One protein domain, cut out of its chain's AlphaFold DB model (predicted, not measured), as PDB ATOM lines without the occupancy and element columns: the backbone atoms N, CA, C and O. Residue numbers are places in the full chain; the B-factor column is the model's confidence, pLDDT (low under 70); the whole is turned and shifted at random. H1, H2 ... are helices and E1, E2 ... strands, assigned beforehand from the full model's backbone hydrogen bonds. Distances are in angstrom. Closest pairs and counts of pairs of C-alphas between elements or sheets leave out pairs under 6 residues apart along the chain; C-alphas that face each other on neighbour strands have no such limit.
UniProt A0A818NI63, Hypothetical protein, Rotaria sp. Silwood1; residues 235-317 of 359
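What this domain is: This is residues 235 to 317 of the 359 residues of the protein "Hypothetical protein" of Rotaria sp. Silwood1 (UniProt A0A818NI63). Three helices stand about perpendicular to one another: H3, the longest, crosses H2, and H1 stands toward one end of the domain. Toward the other end a long loop, residues 275 to 293, swings out from the end of H2 to the short strand E1, which leads directly into H3. The printed part has 83 residues, with three named helices and one named strand in the order H1, H2, E1, H3; E1 pairs with no named strand, and the class is mostly helix. The whole is compact, with a radius of gyration of the C-alphas of 12.3 A and spans of 36 by 25 by 18 A.

How they stand to each other: Start at Arg 235 and go on to H1, residues 245 to 257. A tight link of 4 residues joins it to H2, residues 262 to 274, and the two touch only at the corner by this link. They only just touch, with 3 pairs of C-alphas within 8 A, through residues 252 to 255 of H1 and 262 to 265 of H2 alone; the closest are the C-alphas of Leu 255 and Met 262, 7.4 A apart. Their lines are about perpendicular, at 84 degrees. Beyond the long link of 19 residues after H2, look for E1, residues 294 to 296, which is apart from H1 and from H2. E1 and H3, residues 297 to 313, meet only through their tight link, with 0 residues between them. H3 touches H2 with residues 304 to 311 alone, and H2 touches H3 with residues 265 to 269 alone. Here the closest C-alphas are those of Cys 269 and Leu 307, 6.0 A apart, and the lines are about perpendicular at 80 degrees. H1 and H3 are close but not clearly touching, about perpendicular at 78 degrees; their closest C-alphas, those of Val 251 and Arg 312, are 6.7 A apart. In H1, H2 and H3 every O i to N i+4 pair is within hydrogen-bond range.

Where its parts are: Find C-alpha 245 at (11.174, 42.550, 4.160); from there H1 runs 18.0 A to Asn 257. Next find C-alpha 262 at (19.785, 30.591, 5.111), where H2 begins its 18.3 A to Asp 274. E1 covers 7.2 A from Val 294 to Cys 296. H3 then runs 24.3 A from Tyr 297 to C-alpha 313 at (25.810, 46.140, 5.159).

The domain as a whole: The two C-alphas farthest apart are those of Asn 257 and Asn 286, 37.7 A. The printed part has no cut, and its first and last C-alphas, those of Arg 235 and Gln 317, are 26.7 A apart. The link from H2 to E1 is the long one. Look there for the low confidence: residues 282 to 288 are under 70, while the mean pLDDT of the printed part is 88.9.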
ATOM      1  N   ARG A 235       9.374  31.228   8.067       88.94
ATOM      2  CA  ARG A 235       8.594  32.404   8.499       88.94
ATOM      3  C   ARG A 235       9.390  33.460   9.276       88.94
ATOM      4  O   ARG A 235       8.964  34.599   9.347       88.94
ATOM      5  N   HIS A 236      10.489  33.073   9.925       87.44
ATOM      6  CA  HIS A 236      11.344  34.003  10.672       87.44
ATOM      7  C   HIS A 236      12.463  34.577   9.804       87.44
ATOM      8  O   HIS A 236      13.132  35.517  10.215       87.44
ATOM      9  N   LEU A 237      12.672  33.997   8.622       89.56
ATOM     10  CA  LEU A 237      13.737  34.357   7.692       89.56
ATOM     11  C   LEU A 237      13.285  35.435   6.701       89.56
ATOM     12  O   LEU A 237      14.127  36.138   6.150       89.56
ATOM     13  N   THR A 238      11.970  35.607   6.524       88.81
ATOM     14  CA  THR A 238      11.377  36.642   5.660       88.81
ATOM     15  C   THR A 238      11.731  38.061   6.096       88.81
ATOM     16  O   THR A 238      11.851  38.924   5.241       88.81
ATOM     17  N   ASN A 239      11.947  38.277   7.399       91.88
ATOM     18  CA  ASN A 239      12.246  39.580   8.006       91.88
ATOM     19  C   ASN A 239      13.561  39.520   8.813       91.88
ATOM     20  O   ASN A 239      13.655  40.027   9.933       91.88
ATOM     21  N   ILE A 240      14.560  38.801   8.298       93.62
ATOM     22  CA  ILE A 240      15.812  38.547   9.021       93.62
ATOM     23  C   ILE A 240      16.712  39.785   9.115       93.62
ATOM     24  O   ILE A 240      17.378  39.983  10.128       93.62
ATOM     25  N   VAL A 241      16.725  40.640   8.093       94.00
ATOM     26  CA  VAL A 241      17.557  41.843   8.063       94.00
ATOM     27  C   VAL A 241      16.780  42.991   8.681       94.00
ATOM     28  O   VAL A 241      15.934  43.588   8.021       94.00
ATOM     29  N   ASN A 242      17.070  43.288   9.950       90.81
ATOM     30  CA  ASN A 242      16.493  44.417  10.688       90.81
ATOM     31  C   ASN A 242      14.966  44.533  10.526       90.81
ATOM     32  O   ASN A 242      14.462  45.618  10.282       90.81
ATOM     33  N   ASP A 243      14.245  43.408  10.558       91.38
ATOM     34  CA  ASP A 243      12.790  43.342  10.369       91.38
ATOM     35  C   ASP A 243      12.246  44.014   9.084       91.38
ATOM     36  O   ASP A 243      11.051  44.280   8.967       91.38
ATOM     37  N   ASN A 244      13.110  44.239   8.091       94.00
ATOM     38  CA  ASN A 244      12.781  44.859   6.814       94.00
ATOM     39  C   ASN A 244      12.623  43.773   5.731       94.00
ATOM     40  O   ASN A 244      13.602  43.080   5.416       94.00
ATOM     41  N   PRO A 245      11.425  43.606   5.139       92.62
ATOM     42  CA  PRO A 245      11.174  42.550   4.160       92.62
ATOM     43  C   PRO A 245      11.963  42.745   2.860       92.62
ATOM     44  O   PRO A 245      12.380  41.760   2.258       92.62
ATOM     45  N   ILE A 246      12.228  43.988   2.445       94.25
ATOM     46  CA  ILE A 246      12.965  44.280   1.208       94.25
ATOM     47  C   ILE A 246      14.447  43.958   1.375       94.25
ATOM     48  O   ILE A 246      15.023  43.240   0.561       94.25
ATOM     49  N   GLU A 247      15.064  44.424   2.461       95.00
ATOM     50  CA  GLU A 247      16.475  44.116   2.727       95.00
ATOM     51  C   GLU A 247      16.693  42.618   2.974       95.00
ATOM     52  O   GLU A 247      17.711  42.053   2.571       95.00
ATOM     53  N   SER A 248      15.709  41.952   3.581       94.94
ATOM     54  CA  SER A 248      15.719  40.500   3.760       94.94
ATOM     55  C   SER A 248      15.582  39.756   2.432       94.94
ATOM     56  O   SER A 248      16.279  38.765   2.221       94.94
ATOM     57  N   GLN A 249      14.730  40.242   1.526       93.81
ATOM     58  CA  GLN A 249      14.573  39.683   0.186       93.81
ATOM     59  C   GLN A 249      15.871  39.794  -0.623       93.81
ATOM     60  O   GLN A 249      16.280  38.807  -1.225       93.81
ATOM     61  N   ILE A 250      16.573  40.932  -0.566       94.56
ATOM     62  CA  ILE A 250      17.873  41.114  -1.242       94.56
ATOM     63  C   ILE A 250      18.876  40.035  -0.808       94.56
ATOM     64  O   ILE A 250      19.544  39.424  -1.644       94.56
ATOM     65  N   VAL A 251      18.964  39.759   0.498       95.00
ATOM     66  CA  VAL A 251      19.840  38.696   1.015       95.00
ATOM     67  C   VAL A 251      19.369  37.316   0.549       95.00
ATOM     68  O   VAL A 251      20.189  36.506   0.124       95.00
ATOM     69  N   GLN A 252      18.067  37.030   0.583       93.88
ATOM     70  CA  GLN A 252      17.531  35.742   0.125       93.88
ATOM     71  C   GLN A 252      17.786  35.492  -1.367       93.88
ATOM     72  O   GLN A 252      18.130  34.374  -1.757       93.88
ATOM     73  N   GLU A 253      17.649  36.519  -2.199       93.31
ATOM     74  CA  GLU A 253      17.907  36.430  -3.633       93.31
ATOM     75  C   GLU A 253      19.398  36.250  -3.925       93.31
ATOM     76  O   GLU A 253      19.762  35.400  -4.738       93.31
ATOM     77  N   TYR A 254      20.272  36.957  -3.199       94.06
ATOM     78  CA  TYR A 254      21.714  36.714  -3.247       94.06
ATOM     79  C   TYR A 254      22.051  35.252  -2.925       94.06
ATOM     80  O   TYR A 254      22.809  34.613  -3.657       94.06
ATOM     81  N   LEU A 255      21.474  34.697  -1.857       94.06
ATOM     82  CA  LEU A 255      21.710  33.305  -1.480       94.06
ATOM     83  C   LEU A 255      21.203  32.337  -2.552       94.06
ATOM     84  O   LEU A 255      21.934  31.428  -2.939       94.06
ATOM     85  N   THR A 256      20.002  32.577  -3.080       93.38
ATOM     86  CA  THR A 256      19.408  31.763  -4.150       93.38
ATOM     87  C   THR A 256      20.298  31.749  -5.394       93.38
ATOM     88  O   THR A 256      20.603  30.677  -5.914       93.38
ATOM     89  N   ASN A 257      20.803  32.910  -5.821       92.38
ATOM     90  CA  ASN A 257      21.694  33.020  -6.979       92.38
ATOM     91  C   ASN A 257      23.046  32.323  -6.766       92.38
ATOM     92  O   ASN A 257      23.654  31.844  -7.720       92.38
ATOM     93  N   ASN A 258      23.507  32.232  -5.515       92.88
ATOM     94  CA  ASN A 258      24.751  31.558  -5.145       92.88
ATOM     95  C   ASN A 258      24.550  30.094  -4.710       92.88
ATOM     96  O   ASN A 258      25.493  29.480  -4.213       92.88
ATOM     97  N   ASN A 259      23.350  29.524  -4.884       94.38
ATOM     98  CA  ASN A 259      22.988  28.177  -4.423       94.38
ATOM     99  C   ASN A 259      23.264  27.940  -2.924       94.38
ATOM    100  O   ASN A 259      23.633  26.839  -2.516       94.38
ATOM    101  N   LYS A 260      23.095  28.977  -2.099       95.12
ATOM    102  CA  LYS A 260      23.243  28.932  -0.641       95.12
ATOM    103  C   LYS A 260      21.879  28.956   0.041       95.12
ATOM    104  O   LYS A 260      20.917  29.545  -0.448       95.12
ATOM    105  N   THR A 261      21.801  28.349   1.215       94.38
ATOM    106  CA  THR A 261      20.628  28.394   2.090       94.38
ATOM    107  C   THR A 261      20.803  29.433   3.200       94.38
ATOM    108  O   THR A 261      21.904  29.892   3.498       94.38
ATOM    109  N   MET A 262      19.715  29.761   3.900       93.56
ATOM    110  CA  MET A 262      19.785  30.591   5.111       93.56
ATOM    111  C   MET A 262      20.616  29.947   6.232       93.56
ATOM    112  O   MET A 262      21.139  30.654   7.091       93.56
ATOM    113  N   ARG A 263      20.752  28.613   6.233       94.19
ATOM    114  CA  ARG A 263      21.652  27.916   7.156       94.19
ATOM    115  C   ARG A 263      23.111  28.148   6.775       94.19
ATOM    116  O   ARG A 263      23.913  28.398   7.665       94.19
ATOM    117  N   ASP A 264      23.431  28.151   5.486       95.56
ATOM    118  CA  ASP A 264      24.781  28.476   5.015       95.56
ATOM    119  C   ASP A 264      25.141  29.927   5.338       95.56
ATOM    120  O   ASP A 264      26.253  30.187   5.788       95.56
ATOM    121  N   LEU A 265      24.183  30.857   5.226       95.19
ATOM    122  CA  LEU A 265      24.371  32.232   5.695       95.19
ATOM    123  C   LEU A 265      24.674  32.284   7.198       95.19
ATOM    124  O   LEU A 265      25.584  32.993   7.605       95.19
ATOM    125  N   LEU A 266      23.930  31.550   8.033       95.06
ATOM    126  CA  LEU A 266      24.190  31.507   9.475       95.06
ATOM    127  C   LEU A 266      25.595  30.972   9.778       95.06
ATOM    128  O   LEU A 266      26.289  31.539  10.616       95.06
ATOM    129  N   ILE A 267      26.007  29.903   9.095       94.69
ATOM    130  CA  ILE A 267      27.340  29.302   9.215       94.69
ATOM    131  C   ILE A 267      28.418  30.315   8.813       94.69
ATOM    132  O   ILE A 267      29.351  30.538   9.579       94.69
ATOM    133  N   GLU A 268      28.249  30.990   7.676       95.19
ATOM    134  CA  GLU A 268      29.168  32.026   7.195       95.19
ATOM    135  C   GLU A 268      29.247  33.204   8.175       95.19
ATOM    136  O   GLU A 268      30.333  33.628   8.560       95.19
ATOM    137  N   CYS A 269      28.107  33.694   8.656       93.81
ATOM    138  CA  CYS A 269      28.042  34.719   9.689       93.81
ATOM    139  C   CYS A 269      28.745  34.293  10.987       93.81
ATOM    140  O   CYS A 269      29.422  35.110  11.605       93.81
ATOM    141  N   CYS A 270      28.604  33.028  11.392       92.88
ATOM    142  CA  CYS A 270      29.306  32.473  12.548       92.88
ATOM    143  C   CYS A 270      30.821  32.404  12.315       92.88
ATOM    144  O   CYS A 270      31.577  32.779  13.201       92.88
ATOM    145  N   ASP A 271      31.277  32.004  11.123       93.12
ATOM    146  CA  ASP A 271      32.707  32.007  10.781       93.12
ATOM    147  C   ASP A 271      33.299  33.419  10.846       93.12
ATOM    148  O   ASP A 271      34.417  33.619  11.318       93.12
ATOM    149  N   ARG A 272      32.546  34.416  10.380       92.12
ATOM    150  CA  ARG A 272      32.940  35.831  10.427       92.12
ATOM    151  C   ARG A 272      32.946  36.387  11.850       92.12
ATOM    152  O   ARG A 272      33.818  37.186  12.184       92.12
ATOM    153  N   LEU A 273      32.012  35.940  12.685       89.81
ATOM    154  CA  LEU A 273      31.974  36.241  14.116       89.81
ATOM    155  C   LEU A 273      33.197  35.658  14.839       89.81
ATOM    156  O   LEU A 273      33.862  36.373  15.581       89.81
ATOM    157  N   ASP A 274      33.554  34.403  14.556       89.31
ATOM    158  CA  ASP A 274      34.728  33.747  15.147       89.31
ATOM    159  C   ASP A 274      36.051  34.388  14.682       89.31
ATOM    160  O   ASP A 274      37.017  34.447  15.442       89.31
ATOM    161  N   ARG A 275      36.089  34.943  13.458       89.62
ATOM    162  CA  ARG A 275      37.204  35.765  12.945       89.62
ATOM    163  C   ARG A 275      37.211  37.212  13.451       89.62
ATOM    164  O   ARG A 275      38.085  37.972  13.049       89.62
ATOM    165  N   GLN A 276      36.266  37.593  14.313       87.19
ATOM    166  CA  GLN A 276      36.112  38.955  14.845       87.19
ATOM    167  C   GLN A 276      35.825  40.027  13.772       87.19
ATOM    168  O   GLN A 276      36.031  41.214  14.005       87.19
ATOM    169  N   GLU A 277      35.320  39.631  12.598       88.56
ATOM    170  CA  GLU A 277      34.840  40.571  11.573       88.56
ATOM    171  C   GLU A 277      33.443  41.107  11.904       88.56
ATOM    172  O   GLU A 277      33.095  42.223  11.519       88.56
ATOM    173  N   PHE A 278      32.634  40.286  12.581       89.06
ATOM    174  CA  PHE A 278      31.291  40.623  13.049       89.06
ATOM    175  C   PHE A 278      31.249  40.731  14.568       89.06
ATOM    176  O   PHE A 278      31.998  40.057  15.275       89.06
ATOM    177  N   ILE A 279      30.334  41.559  15.068       84.12
ATOM    178  CA  ILE A 279      30.147  41.806  16.500       84.12
ATOM    179  C   ILE A 279      28.670  41.632  16.852       84.12
ATOM    180  O   ILE A 279      27.799  42.172  16.178       84.12
ATOM    181  N   CYS A 280      28.378  40.908  17.930       81.50
ATOM    182  CA  CYS A 280      27.034  40.823  18.503       81.50
ATOM    183  C   CYS A 280      26.985  41.661  19.781       81.50
ATOM    184  O   CYS A 280      27.432  41.216  20.834       81.50
ATOM    185  N   SER A 281      26.466  42.880  19.677       72.62
ATOM    186  CA  SER A 281      26.448  43.881  20.750       72.62
ATOM    187  C   SER A 281      25.094  43.992  21.452       72.62
ATOM    188  O   SER A 281      25.010  44.459  22.587       72.62
ATOM    189  N   SER A 282      24.017  43.543  20.800       65.31
ATOM    190  CA  SER A 282      22.647  43.829  21.245       65.31
ATOM    191  C   SER A 282      22.190  43.033  22.474       65.31
ATOM    192  O   SER A 282      21.128  43.318  23.030       65.31
ATOM    193  N   ILE A 283      22.950  42.015  22.892       63.91
ATOM    194  CA  ILE A 283      22.466  40.994  23.832       63.91
ATOM    195  C   ILE A 283      23.407  40.756  25.026       63.91
ATOM    196  O   ILE A 283      22.931  40.348  26.082       63.91
ATOM    197  N   ASP A 284      24.706  41.030  24.897       57.66
ATOM    198  CA  ASP A 284      25.692  40.835  25.968       57.66
ATOM    199  C   ASP A 284      26.758  41.939  25.867       57.66
ATOM    200  O   ASP A 284      27.707  41.833  25.097       57.66
ATOM    201  N   ARG A 285      26.566  43.051  26.596       53.97
ATOM    202  CA  ARG A 285      27.469  44.223  26.522       53.97
ATOM    203  C   ARG A 285      28.880  43.926  27.042       53.97
ATOM    204  O   ARG A 285      29.788  44.702  26.769       53.97
ATOM    205  N   ASN A 286      29.059  42.820  27.771       47.78
ATOM    206  CA  ASN A 286      30.280  42.535  28.521       47.78
ATOM    207  C   ASN A 286      31.072  41.332  27.990       47.78
ATOM    208  O   ASN A 286      32.179  41.093  28.470       47.78
ATOM    209  N   THR A 287      30.563  40.592  26.997       56.06
ATOM    210  CA  THR A 287      31.240  39.376  26.531       56.06
ATOM    211  C   THR A 287      31.021  39.124  25.044       56.06
ATOM    212  O   THR A 287      29.885  39.041  24.581       56.06
ATOM    213  N   ALA A 288      32.115  38.931  24.301       65.06
ATOM    214  CA  ALA A 288      32.055  38.435  22.929       65.06
ATOM    215  C   ALA A 288      31.246  37.126  22.892       65.06
ATOM    216  O   ALA A 288      31.454  36.232  23.714       65.06
ATOM    217  N   VAL A 289      30.294  37.024  21.966       71.56
ATOM    218  CA  VAL A 289      29.470  35.824  21.781       71.56
ATOM    219  C   VAL A 289      30.172  34.930  20.756       71.56
ATOM    220  O   VAL A 289      30.115  35.263  19.576       71.56
ATOM    221  N   PRO A 290      30.843  33.829  21.147       78.50
ATOM    222  CA  PRO A 290      31.409  32.895  20.174       78.50
ATOM    223  C   PRO A 290      30.297  32.119  19.455       78.50
ATOM    224  O   PRO A 290      29.195  31.957  19.991       78.50
ATOM    225  N   SER A 291      30.580  31.569  18.270       79.88
ATOM    226  CA  SER A 291      29.607  30.739  17.538       79.88
ATOM    227  C   SER A 291      29.200  29.458  18.283       79.88
ATOM    228  O   SER A 291      28.115  28.911  18.051       79.88
ATOM    229  N   SER A 292      30.040  29.003  19.215       82.44
ATOM    230  CA  SER A 292      29.811  27.846  20.082       82.44
ATOM    231  C   SER A 292      28.890  28.129  21.272       82.44
ATOM    232  O   SER A 292      28.537  27.191  21.984       82.44
ATOM    233  N   LYS A 293      28.464  29.380  21.499       87.94
ATOM    234  CA  LYS A 293      27.624  29.740  22.652       87.94
ATOM    235  C   LYS A 293      26.295  28.982  22.624       87.94
ATOM    236  O   LYS A 293      25.617  28.941  21.588       87.94
ATOM    237  N   VAL A 294      25.889  28.417  23.761       93.50
ATOM    238  CA  VAL A 294      24.610  27.713  23.880       93.50
ATOM    239  C   VAL A 294      23.486  28.697  24.170       93.50
ATOM    240  O   VAL A 294      23.421  29.359  25.209       93.50
ATOM    241  N   VAL A 295      22.539  28.784  23.239       94.81
ATOM    242  CA  VAL A 295      21.456  29.769  23.285       94.81
ATOM    243  C   VAL A 295      20.108  29.112  23.015       94.81
ATOM    244  O   VAL A 295      20.016  28.027  22.447       94.81
ATOM    245  N   CYS A 296      19.021  29.751  23.449       96.12
ATOM    246  CA  CYS A 296      17.677  29.305  23.097       96.12
ATOM    247  C   CYS A 296      17.266  29.811  21.714       96.12
ATOM    248  O   CYS A 296      17.826  30.784  21.209       96.12
ATOM    249  N   TYR A 297      16.210  29.230  21.145       95.31
ATOM    250  CA  TYR A 297      15.700  29.613  19.822       95.31
ATOM    251  C   TYR A 297      15.454  31.125  19.659       95.31
ATOM    252  O   TYR A 297      15.788  31.709  18.632       95.31
ATOM    253  N   LYS A 298      14.879  31.783  20.678       93.44
ATOM    254  CA  LYS A 298      14.589  33.228  20.631       93.44
ATOM    255  C   LYS A 298      15.870  34.065  20.633       93.44
ATOM    256  O   LYS A 298      15.980  34.999  19.848       93.44
ATOM    257  N   CYS A 299      16.823  33.740  21.506       93.75
ATOM    258  CA  CYS A 299      18.104  34.442  21.588       93.75
ATOM    259  C   CYS A 299      18.953  34.196  20.335       93.75
ATOM    260  O   CYS A 299      19.487  35.149  19.781       93.75
ATOM    261  N   GLY A 300      18.998  32.954  19.844       94.12
ATOM    262  CA  GLY A 300      19.671  32.604  18.595       94.12
ATOM    263  C   GLY A 300      19.105  33.364  17.396       94.12
ATOM    264  O   GLY A 300      19.870  33.879  16.592       94.12
ATOM    265  N   LEU A 301      17.777  33.523  17.309       93.81
ATOM    266  CA  LEU A 301      17.163  34.315  16.240       93.81
ATOM    267  C   LEU A 301      17.552  35.798  16.324       93.81
ATOM    268  O   LEU A 301      17.824  36.407  15.294       93.81
ATOM    269  N   LYS A 302      17.601  36.385  17.528       92.38
ATOM    270  CA  LYS A 302      18.044  37.779  17.700       92.38
ATOM    271  C   LYS A 302      19.502  37.971  17.267       92.38
ATOM    272  O   LYS A 302      19.783  38.906  16.528       92.38
ATOM    273  N   LEU A 303      20.393  37.056  17.659       92.50
ATOM    274  CA  LEU A 303      21.789  37.057  17.205       92.50
ATOM    275  C   LEU A 303      21.873  36.924  15.683       92.50
ATOM    276  O   LEU A 303      22.582  37.684  15.033       92.50
ATOM    277  N   PHE A 304      21.105  36.003  15.094       94.19
ATOM    278  CA  PHE A 304      21.121  35.815  13.649       94.19
ATOM    279  C   PHE A 304      20.642  37.061  12.894       94.19
ATOM    280  O   PHE A 304      21.241  37.415  11.885       94.19
ATOM    281  N   LYS A 305      19.628  37.773  13.401       93.50
ATOM    282  CA  LYS A 305      19.196  39.058  12.830       93.50
ATOM    283  C   LYS A 305      20.312  40.111  12.839       93.50
ATOM    284  O   LYS A 305      20.512  40.793  11.836       93.50
ATOM    285  N   GLU A 306      21.059  40.229  13.938       92.38
ATOM    286  CA  GLU A 306      22.187  41.171  14.047       92.38
ATOM    287  C   GLU A 306      23.329  40.814  13.081       92.38
ATOM    288  O   GLU A 306      23.897  41.694  12.428       92.38
ATOM    289  N   LEU A 307      23.625  39.522  12.929       93.31
ATOM    290  CA  LEU A 307      24.632  39.035  11.985       93.31
ATOM    291  C   LEU A 307      24.194  39.204  10.522       93.31
ATOM    292  O   LEU A 307      24.979  39.642   9.687       93.31
ATOM    293  N   ALA A 308      22.934  38.901  10.203       95.19
ATOM    294  CA  ALA A 308      22.381  39.069   8.860       95.19
ATOM    295  C   ALA A 308      22.361  40.544   8.433       95.19
ATOM    296  O   ALA A 308      22.610  40.854   7.268       95.19
ATOM    297  N   TYR A 309      22.121  41.462   9.374       94.75
ATOM    298  CA  TYR A 309      22.249  42.893   9.120       94.75
ATOM    299  C   TYR A 309      23.687  43.284   8.756       94.75
ATOM    300  O   TYR A 309      23.901  43.927   7.731       94.75
ATOM    301  N   GLN A 310      24.683  42.839   9.530       94.19
ATOM    302  CA  GLN A 310      26.096  43.097   9.221       94.19
ATOM    303  C   GLN A 310      26.521  42.493   7.883       94.19
ATOM    304  O   GLN A 310      27.234  43.137   7.114       94.19
ATOM    305  N   PHE A 311      26.030  41.293   7.567       95.50
ATOM    306  CA  PHE A 311      26.221  40.688   6.256       95.50
ATOM    307  C   PHE A 311      25.697  41.599   5.147       95.50
ATOM    308  O   PHE A 311      26.455  41.947   4.246       95.50
ATOM    309  N   ARG A 312      24.444  42.061   5.254       95.12
ATOM    310  CA  ARG A 312      23.824  42.946   4.261       95.12
ATOM    311  C   ARG A 312      24.558  44.280   4.101       95.12
ATOM    312  O   ARG A 312      24.680  44.753   2.972       95.12
ATOM    313  N   VAL A 313      25.039  44.881   5.191       93.88
ATOM    314  CA  VAL A 313      25.810  46.140   5.159       93.88
ATOM    315  C   VAL A 313      27.114  45.981   4.373       93.88
ATOM    316  O   VAL A 313      27.525  46.901   3.674       93.88
ATOM    317  N   GLN A 314      27.749  44.812   4.448       93.25
ATOM    318  CA  GLN A 314      29.035  44.554   3.797       93.25
ATOM    319  C   GLN A 314      28.924  43.930   2.396       93.25
ATOM    320  O   GLN A 314      29.947  43.654   1.766       93.25
ATOM    321  N   MET A 315      27.709  43.703   1.888       93.50
ATOM    322  CA  MET A 315      27.503  43.223   0.519       93.50
ATOM    323  C   MET A 315      27.984  44.256  -0.505       93.50
ATOM    324  O   MET A 315      27.711  45.452  -0.385       93.50
ATOM    325  N   LYS A 316      28.657  43.789  -1.561       92.12
ATOM    326  CA  LYS A 316      29.046  44.640  -2.691       92.12
ATOM    327  C   LYS A 316      27.828  44.952  -3.555       92.12
ATOM    328  O   LYS A 316      26.918  44.136  -3.671       92.12
ATOM    329  N   GLN A 317      27.842  46.098  -4.235       90.56
ATOM    330  CA  GLN A 317      26.747  46.485  -5.134       90.56
ATOM    331  C   GLN A 317      26.534  45.475  -6.270       90.56
ATOM    332  O   GLN A 317      25.394  45.208  -6.642       90.56
TER     333      GLN A 317